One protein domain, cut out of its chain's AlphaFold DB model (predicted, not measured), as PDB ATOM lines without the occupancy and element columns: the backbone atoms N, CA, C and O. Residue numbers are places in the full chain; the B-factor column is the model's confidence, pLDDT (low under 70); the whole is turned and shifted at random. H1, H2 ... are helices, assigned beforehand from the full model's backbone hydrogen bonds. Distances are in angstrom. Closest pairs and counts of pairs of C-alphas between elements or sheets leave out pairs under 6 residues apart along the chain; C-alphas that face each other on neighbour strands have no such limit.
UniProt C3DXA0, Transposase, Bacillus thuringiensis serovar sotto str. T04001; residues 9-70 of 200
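AT A GLANCE: This is residues 9 to 70 of the 200 residues of the protein "Transposase" of Bacillus thuringiensis serovar sotto str. T04001 (UniProt C3DXA0). The longest helix, H2, has the two shorter helices H3 and H4 packed across one side of it and on each other, and together they make a small compact body. Residues 9 to 22, with the short helix H1, stick out from this body as a free arm, and this arm makes much of the length. The printed part has 62 residues with four named helices, in the order H1, H2, H3, H4, and no named strand; the class is all helix. The whole is loose, with a radius of gyration of the C-alphas of 13.5 A, and elongated, spanning 46 by 24 by 17 A.

IN THESE COORDINATES: H2 is residues 21 to 36, 23.3 A from first to last C-alpha, from C-alpha 21 at (29.898, 35.442, 6.797) to C-alpha 36 at (39.404, 23.898, -11.099). H3 is residues 43 to 52, 14.1 A long. H4 is residues 59 to 68, 14.2 A long, and ends with C-alpha 68 at (26.055, 37.345, -10.286). H1, before H2 in the chain, is residues 9 to 16, 10.5 A long, and begins with C-alpha 9 at (11.678, 41.404, 18.272).

HOW THE PARTS SIT: H2 touches H3 with residues 29 to 34 alone, and the closest C-alphas are those of Val 33 and Val 46, 6.5 A apart. Their lines are about perpendicular at 72 degrees, only just past a steep tilt. H2 touches H4 with residues 27 to 31 alone; the closest C-alphas, of Glu 27 and Ile 65, are 6.5 A apart. These two helices are about perpendicular, at 80 degrees. H3 and H4 touch at a steep tilt of 57 degrees, opposite ways, with the C-alphas of Tyr 43 and Leu 63 closest at 5.5 A. H1 is apart from H2, H3 and H4. In H1, H3 and H4 every O i to N i+4 pair is within hydrogen-bond range, and in H2 10 of 12 are.

THE WHOLE: The C-alphas of Arg 9 and Lys 38 are the two farthest apart, at 46.3 A. Residues 9 to 22, of which 9 to 16 belong to H1, stand free; the body without them has 48 residues, spans 23 by 19 by 17 A and has a radius of gyration of 9.3 A. The printed part has no cut. The link from H1 to H2 is tight, those from H2 to H3 and from H3 to H4 are short, and no link is long. The mean pLDDT of the printed part is 85.1; residues 17 to 24 are under 70.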
ATOM      1  N   ARG A   9      10.449  42.116  17.856       81.81
ATOM      2  CA  ARG A   9      11.678  41.404  18.272       81.81
ATOM      3  C   ARG A   9      12.112  40.334  17.262       81.81
ATOM      4  O   ARG A   9      13.303  40.172  17.015       81.81
ATOM      5  N   SER A  10      11.159  39.650  16.625       80.62
ATOM      6  CA  SER A  10      11.415  38.663  15.565       80.62
ATOM      7  C   SER A  10      12.142  39.262  14.356       80.62
ATOM      8  O   SER A  10      13.014  38.614  13.782       80.62
ATOM      9  N   THR A  11      11.850  40.511  13.993       81.38
ATOM     10  CA  THR A  11      12.534  41.232  12.911       81.38
ATOM     11  C   THR A  11      13.974  41.555  13.291       81.38
ATOM     12  O   THR A  11      14.869  41.350  12.470       81.38
ATOM     13  N   PHE A  12      14.204  41.992  14.531       80.88
ATOM     14  CA  PHE A  12      15.537  42.305  15.044       80.88
ATOM     15  C   PHE A  12      16.439  41.066  15.096       80.88
ATOM     16  O   PHE A  12      17.525  41.080  14.523       80.88
ATOM     17  N   TYR A  13      15.972  39.958  15.679       80.06
ATOM     18  CA  TYR A  13      16.763  38.722  15.735       80.06
ATOM     19  C   TYR A  13      16.937  38.058  14.365       80.06
ATOM     20  O   TYR A  13      17.993  37.493  14.100       80.06
ATOM     21  N   ARG A  14      15.962  38.178  13.454       74.00
ATOM     22  CA  ARG A  14      16.115  37.741  12.053       74.00
ATOM     23  C   ARG A  14      17.170  38.557  11.307       74.00
ATOM     24  O   ARG A  14      17.873  38.012  10.460       74.00
ATOM     25  N   TRP A  15      17.253  39.858  11.577       73.69
ATOM     26  CA  TRP A  15      18.301  40.715  11.032       73.69
ATOM     27  C   TRP A  15      19.661  40.372  11.646       73.69
ATOM     28  O   TRP A  15      20.615  40.197  10.900       73.69
ATOM     29  N   LEU A  16      19.724  40.144  12.960       73.81
ATOM     30  CA  LEU A  16      20.939  39.725  13.665       73.81
ATOM     31  C   LEU A  16      21.440  38.340  13.208       73.81
ATOM     32  O   LEU A  16      22.638  38.108  13.119       73.81
ATOM     33  N   GLN A  17      20.529  37.430  12.852       66.44
ATOM     34  CA  GLN A  17      20.840  36.126  12.253       66.44
ATOM     35  C   GLN A  17      21.181  36.191  10.758       66.44
ATOM     36  O   GLN A  17      21.434  35.141  10.152       66.44
ATOM     37  N   ARG A  18      21.204  37.375  10.119       60.09
ATOM     38  CA  ARG A  18      21.793  37.498   8.777       60.09
ATOM     39  C   ARG A  18      23.293  37.245   8.885       60.09
ATOM     40  O   ARG A  18      24.093  38.148   9.053       60.09
ATOM     41  N   THR A  19      23.652  35.983   8.718       55.44
ATOM     42  CA  THR A  19      25.016  35.506   8.531       55.44
ATOM     43  C   THR A  19      25.513  35.963   7.161       55.44
ATOM     44  O   THR A  19      25.342  35.283   6.143       55.44
ATOM     45  N   GLU A  20      26.070  37.168   7.107       56.00
ATOM     46  CA  GLU A  20      26.826  37.633   5.942       56.00
ATOM     47  C   GLU A  20      28.074  36.757   5.733       56.00
ATOM     48  O   GLU A  20      28.326  36.330   4.605       56.00
ATOM     49  N   ASP A  21      28.694  36.288   6.817       52.38
ATOM     50  CA  ASP A  21      29.898  35.442   6.797       52.38
ATOM     51  C   ASP A  21      29.728  34.089   6.074       52.38
ATOM     52  O   ASP A  21      30.641  33.600   5.408       52.38
ATOM     53  N   LEU A  22      28.537  33.474   6.125       56.06
ATOM     54  CA  LEU A  22      28.269  32.188   5.451       56.06
ATOM     55  C   LEU A  22      28.006  32.333   3.945       56.06
ATOM     56  O   LEU A  22      28.020  31.339   3.204       56.06
ATOM     57  N   LYS A  23      27.695  33.543   3.461       59.25
ATOM     58  CA  LYS A  23      27.495  33.781   2.022       59.25
ATOM     59  C   LYS A  23      28.830  33.750   1.285       59.25
ATOM     60  O   LYS A  23      28.900  33.106   0.234       59.25
ATOM     61  N   ASP A  24      29.856  34.342   1.881       63.94
ATOM     62  CA  ASP A  24      31.176  34.492   1.273       63.94
ATOM     63  C   ASP A  24      31.926  33.163   1.150       63.94
ATOM     64  O   ASP A  24      32.557  32.907   0.122       63.94
ATOM     65  N   ASP A  25      31.806  32.265   2.133       81.50
ATOM     66  CA  ASP A  25      32.474  30.957   2.078       81.50
ATOM     67  C   ASP A  25      31.923  30.070   0.944       81.50
ATOM     68  O   ASP A  25      32.670  29.471   0.163       81.50
ATOM     69  N   ILE A  26      30.596  30.036   0.773       84.88
ATOM     70  CA  ILE A  26      29.967  29.257  -0.306       84.88
ATOM     71  C   ILE A  26      30.304  29.858  -1.670       84.88
ATOM     72  O   ILE A  26      30.535  29.117  -2.628       84.88
ATOM     73  N   GLU A  27      30.337  31.183  -1.781       89.19
ATOM     74  CA  GLU A  27      30.704  31.850  -3.024       89.19
ATOM     75  C   GLU A  27      32.154  31.562  -3.433       89.19
ATOM     76  O   GLU A  27      32.397  31.192  -4.589       89.19
ATOM     77  N   LYS A  28      33.098  31.636  -2.487       90.12
ATOM     78  CA  LYS A  28      34.501  31.256  -2.711       90.12
ATOM     79  C   LYS A  28      34.613  29.809  -3.191       90.12
ATOM     80  O   LYS A  28      35.265  29.547  -4.201       90.12
ATOM     81  N   LYS A  29      33.897  28.878  -2.554       91.56
ATOM     82  CA  LYS A  29      33.896  27.456  -2.945       91.56
ATOM     83  C   LYS A  29      33.271  27.215  -4.322       91.56
ATOM     84  O   LYS A  29      33.779  26.401  -5.093       91.56
ATOM     85  N   VAL A  30      32.204  27.935  -4.679       92.56
ATOM     86  CA  VAL A  30      31.625  27.887  -6.035       92.56
ATOM     87  C   VAL A  30      32.649  28.361  -7.072       92.56
ATOM     88  O   VAL A  30      32.829  27.692  -8.093       92.56
ATOM     89  N   LYS A  31      33.334  29.483  -6.812       91.88
ATOM     90  CA  LYS A  31      34.382  30.025  -7.692       91.88
ATOM     91  C   LYS A  31      35.540  29.040  -7.863       91.88
ATOM     92  O   LYS A  31      35.937  28.784  -8.999       91.88
ATOM     93  N   ASP A  32      36.007  28.427  -6.777       93.31
ATOM     94  CA  ASP A  32      37.093  27.442  -6.801       93.31
ATOM     95  C   ASP A  32      36.743  26.198  -7.637       93.31
ATOM     96  O   ASP A  32      37.487  25.815  -8.543       93.31
ATOM     97  N   VAL A  33      35.553  25.613  -7.437       93.69
ATOM     98  CA  VAL A  33      35.088  24.470  -8.246       93.69
ATOM     99  C   VAL A  33      34.996  24.847  -9.730       93.69
ATOM    100  O   VAL A  33      35.398  24.067 -10.602       93.69
ATOM    101  N   CYS A  34      34.494  26.043 -10.043       91.88
ATOM    102  CA  CYS A  34      34.428  26.536 -11.417       91.88
ATOM    103  C   CYS A  34      35.823  26.689 -12.044       91.88
ATOM    104  O   CYS A  34      36.031  26.219 -13.168       91.88
ATOM    105  N   LEU A  35      36.778  27.289 -11.325       91.00
ATOM    106  CA  LEU A  35      38.158  27.491 -11.775       91.00
ATOM    107  C   LEU A  35      38.884  26.160 -11.996       91.00
ATOM    108  O   LEU A  35      39.421  25.927 -13.083       91.00
ATOM    109  N   ARG A  36      38.804  25.241 -11.028       92.50
ATOM    110  CA  ARG A  36      39.404  23.898 -11.099       92.50
ATOM    111  C   ARG A  36      38.950  23.119 -12.332       92.50
ATOM    112  O   ARG A  36      39.736  22.424 -12.973       92.50
ATOM    113  N   HIS A  37      37.683  23.274 -12.715       89.62
ATOM    114  CA  HIS A  37      37.113  22.640 -13.904       89.62
ATOM    115  C   HIS A  37      37.144  23.525 -15.160       89.62
ATOM    116  O   HIS A  37      36.475  23.204 -16.150       89.62
ATOM    117  N   LYS A  38      37.924  24.616 -15.159       88.38
ATOM    118  CA  LYS A  38      38.104  25.539 -16.294       88.38
ATOM    119  C   LYS A  38      36.768  26.042 -16.861       88.38
ATOM    120  O   LYS A  38      36.592  26.106 -18.078       88.38
ATOM    121  N   PHE A  39      35.802  26.319 -15.982       88.19
ATOM    122  CA  PHE A  39      34.438  26.753 -16.305       88.19
ATOM    123  C   PHE A  39      33.667  25.804 -17.239       88.19
ATOM    124  O   PHE A  39      32.776  26.231 -17.966       88.19
ATOM    125  N   ARG A  40      33.997  24.505 -17.254       86.69
ATOM    126  CA  ARG A  40      33.294  23.494 -18.074       86.69
ATOM    127  C   ARG A  40      32.070  22.899 -17.382       86.69
ATOM    128  O   ARG A  40      31.310  22.153 -17.995       86.69
ATOM    129  N   TYR A  41      31.945  23.121 -16.078       90.75
ATOM    130  CA  TYR A  41      30.867  22.566 -15.274       90.75
ATOM    131  C   TYR A  41      29.726  23.574 -15.183       90.75
ATOM    132  O   TYR A  41      29.903  24.695 -14.718       90.75
ATOM    133  N   GLY A  42      28.532  23.149 -15.593       90.50
ATOM    134  CA  GLY A  42      27.296  23.874 -15.309       90.50
ATOM    135  C   GLY A  42      26.920  23.806 -13.830       90.50
ATOM    136  O   GLY A  42      27.370  22.917 -13.105       90.50
ATOM    137  N   TYR A  43      26.020  24.696 -13.405       92.69
ATOM    138  CA  TYR A  43      25.585  24.823 -12.009       92.69
ATOM    139  C   TYR A  43      25.112  23.499 -11.383       92.69
ATOM    140  O   TYR A  43      25.341  23.274 -10.199       92.69
ATOM    141  N   ARG A  44      24.519  22.583 -12.165       92.94
ATOM    142  CA  ARG A  44      24.132  21.237 -11.696       92.94
ATOM    143  C   ARG A  44      25.344  20.401 -11.272       92.94
ATOM    144  O   ARG A  44      25.336  19.821 -10.192       92.94
ATOM    145  N   ARG A  45      26.402  20.382 -12.095       93.62
ATOM    146  CA  ARG A  45      27.651  19.660 -11.793       93.62
ATOM    147  C   ARG A  45      28.401  20.315 -10.642       93.62
ATOM    148  O   ARG A  45      28.864  19.605  -9.764       93.62
ATOM    149  N   VAL A  46      28.451  21.648 -10.610       93.88
ATOM    150  CA  VAL A  46      29.031  22.395  -9.481       93.88
ATOM    151  C   VAL A  46      28.297  22.057  -8.180       93.88
ATOM    152  O   VAL A  46      28.937  21.716  -7.193       93.88
ATOM    153  N   THR A  47      26.959  22.044  -8.189       94.12
ATOM    154  CA  THR A  47      26.149  21.665  -7.015       94.12
ATOM    155  C   THR A  47      26.449  20.237  -6.559       94.12
ATOM    156  O   THR A  47      26.606  19.997  -5.366       94.12
ATOM    157  N   ALA A  48      26.558  19.285  -7.491       93.94
ATOM    158  CA  ALA A  48      26.903  17.904  -7.165       93.94
ATOM    159  C   ALA A  48      28.309  17.790  -6.545       93.94
ATOM    160  O   ALA A  48      28.478  17.072  -5.565       93.94
ATOM    161  N   THR A  49      29.297  18.526  -7.066       93.94
ATOM    162  CA  THR A  49      30.652  18.570  -6.493       93.94
ATOM    163  C   THR A  49      30.651  19.153  -5.081       93.94
ATOM    164  O   THR A  49      31.259  18.570  -4.192       93.94
ATOM    165  N   LEU A  50      29.920  20.248  -4.846       92.81
ATOM    166  CA  LEU A  50      29.810  20.853  -3.513       92.81
ATOM    167  C   LEU A  50      29.159  19.897  -2.505       92.81
ATOM    168  O   LEU A  50      29.645  19.766  -1.388       92.81
ATOM    169  N   ARG A  51      28.122  19.155  -2.913       92.44
ATOM    170  CA  ARG A  51      27.502  18.128  -2.059       92.44
ATOM    171  C   ARG A  51      28.455  16.981  -1.732       92.44
ATOM    172  O   ARG A  51      28.462  16.519  -0.600       92.44
ATOM    173  N   LYS A  52      29.292  16.561  -2.687       91.81
ATOM    174  CA  LYS A  52      30.354  15.569  -2.435       91.81
ATOM    175  C   LYS A  52      31.412  16.071  -1.448       91.81
ATOM    176  O   LYS A  52      32.033  15.260  -0.781       91.81
ATOM    177  N   MET A  53      31.593  17.386  -1.338       88.31
ATOM    178  CA  MET A  53      32.459  18.027  -0.341       88.31
ATOM    179  C   MET A  53      31.754  18.239   1.015       88.31
ATOM    180  O   MET A  53      32.254  18.991   1.844       88.31
ATOM    181  N   GLY A  54      30.576  17.639   1.234       87.81
ATOM    182  CA  GLY A  54      29.806  17.770   2.476       87.81
ATOM    183  C   GLY A  54      28.965  19.047   2.581       87.81
ATOM    184  O   GLY A  54      28.373  19.309   3.623       87.81
ATOM    185  N   LEU A  55      28.877  19.858   1.519       87.06
ATOM    186  CA  LEU A  55      28.148  21.129   1.555       87.06
ATOM    187  C   LEU A  55      26.715  20.954   1.048       87.06
ATOM    188  O   LEU A  55      26.459  20.783  -0.150       87.06
ATOM    189  N   CYS A  56      25.752  21.087   1.957       85.12
ATOM    190  CA  CYS A  56      24.326  21.079   1.642       85.12
ATOM    191  C   CYS A  56      23.881  22.413   1.018       85.12
ATOM    192  O   CYS A  56      23.283  23.266   1.671       85.12
ATOM    193  N   VAL A  57      24.167  22.607  -0.276       88.25
ATOM    194  CA  VAL A  57      23.775  23.816  -1.024       88.25
ATOM    195  C   VAL A  57      22.660  23.514  -2.031       88.25
ATOM    196  O   VAL A  57      22.670  22.505  -2.747       88.25
ATOM    197  N   ASN A  58      21.674  24.413  -2.110       91.25
ATOM    198  CA  ASN A  58      20.614  24.365  -3.115       91.25
ATOM    199  C   ASN A  58      21.148  24.815  -4.488       91.25
ATOM    200  O   ASN A  58      21.799  25.857  -4.603       91.25
ATOM    201  N   TYR A  59      20.811  24.079  -5.550       92.12
ATOM    202  CA  TYR A  59      21.224  24.398  -6.919       92.12
ATOM    203  C   TYR A  59      20.792  25.802  -7.377       92.12
ATOM    204  O   TYR A  59      21.492  26.415  -8.181       92.12
ATOM    205  N   LYS A  60      19.672  26.338  -6.861       93.12
ATOM    206  CA  LYS A  60      19.215  27.710  -7.149       93.12
ATOM    207  C   LYS A  60      20.193  28.750  -6.596       93.12
ATOM    208  O   LYS A  60      20.475  29.736  -7.273       93.12
ATOM    209  N   LYS A  61      20.755  28.510  -5.402       90.56
ATOM    210  CA  LYS A  61      21.779  29.374  -4.790       90.56
ATOM    211  C   LYS A  61      23.069  29.337  -5.611       90.56
ATOM    212  O   LYS A  61      23.586  30.395  -5.944       90.56
ATOM    213  N   VAL A  62      23.522  28.146  -6.012       93.00
ATOM    214  CA  VAL A  62      24.696  27.982  -6.893       93.00
ATOM    215  C   VAL A  62      24.490  28.711  -8.222       93.00
ATOM    216  O   VAL A  62      25.350  29.479  -8.639       93.00
ATOM    217  N   LEU A  63      23.329  28.539  -8.862       93.94
ATOM    218  CA  LEU A  63      23.003  29.231 -10.110       93.94
ATOM    219  C   LEU A  63      23.004  30.758  -9.945       93.94
ATOM    220  O   LEU A  63      23.533  31.454 -10.808       93.94
ATOM    221  N   ARG A  64      22.437  31.278  -8.848       92.56
ATOM    222  CA  ARG A  64      22.429  32.718  -8.557       92.56
ATOM    223  C   ARG A  64      23.849  33.267  -8.405       92.56
ATOM    224  O   ARG A  64      24.169  34.236  -9.083       92.56
ATOM    225  N   ILE A  65      24.696  32.604  -7.614       92.00
ATOM    226  CA  ILE A  65      26.109  32.981  -7.433       92.00
ATOM    227  C   ILE A  65      26.840  32.977  -8.779       92.00
ATOM    228  O   ILE A  65      27.536  33.935  -9.110       92.00
ATOM    229  N   MET A  66      26.648  31.929  -9.586       92.88
ATOM    230  CA  MET A  66      27.302  31.829 -10.890       92.88
ATOM    231  C   MET A  66      26.856  32.923 -11.869       92.88
ATOM    232  O   MET A  66      27.671  33.381 -12.667       92.88
ATOM    233  N   ARG A  67      25.583  33.344 -11.816       92.94
ATOM    234  CA  ARG A  67      25.058  34.455 -12.625       92.94
ATOM    235  C   ARG A  67      25.605  35.804 -12.169       92.94
ATOM    236  O   ARG A  67      26.095  36.542 -13.011       92.94
ATOM    237  N   GLN A  68      25.560  36.087 -10.866       92.25
ATOM    238  CA  GLN A  68      26.055  37.345 -10.286       92.25
ATOM    239  C   GLN A  68      27.552  37.554 -10.537       92.25
ATOM    240  O   GLN A  68      27.995  38.679 -10.694       92.25
ATOM    241  N   ASN A  69      28.316  36.465 -10.630       89.12
ATOM    242  CA  ASN A  69      29.753  36.505 -10.897       89.12
ATOM    243  C   ASN A  69      30.127  36.273 -12.367       89.12
ATOM    244  O   ASN A  69      31.307  36.143 -12.675       89.12
ATOM    245  N   HIS A  70      29.157  36.156 -13.279       90.00
ATOM    246  CA  HIS A  70      29.402  35.898 -14.707       90.00
ATOM    247  C   HIS A  70      30.254  34.639 -15.009       90.00
ATOM    248  O   HIS A  70      30.921  34.550 -16.038       90.00
TER     249      HIS A  70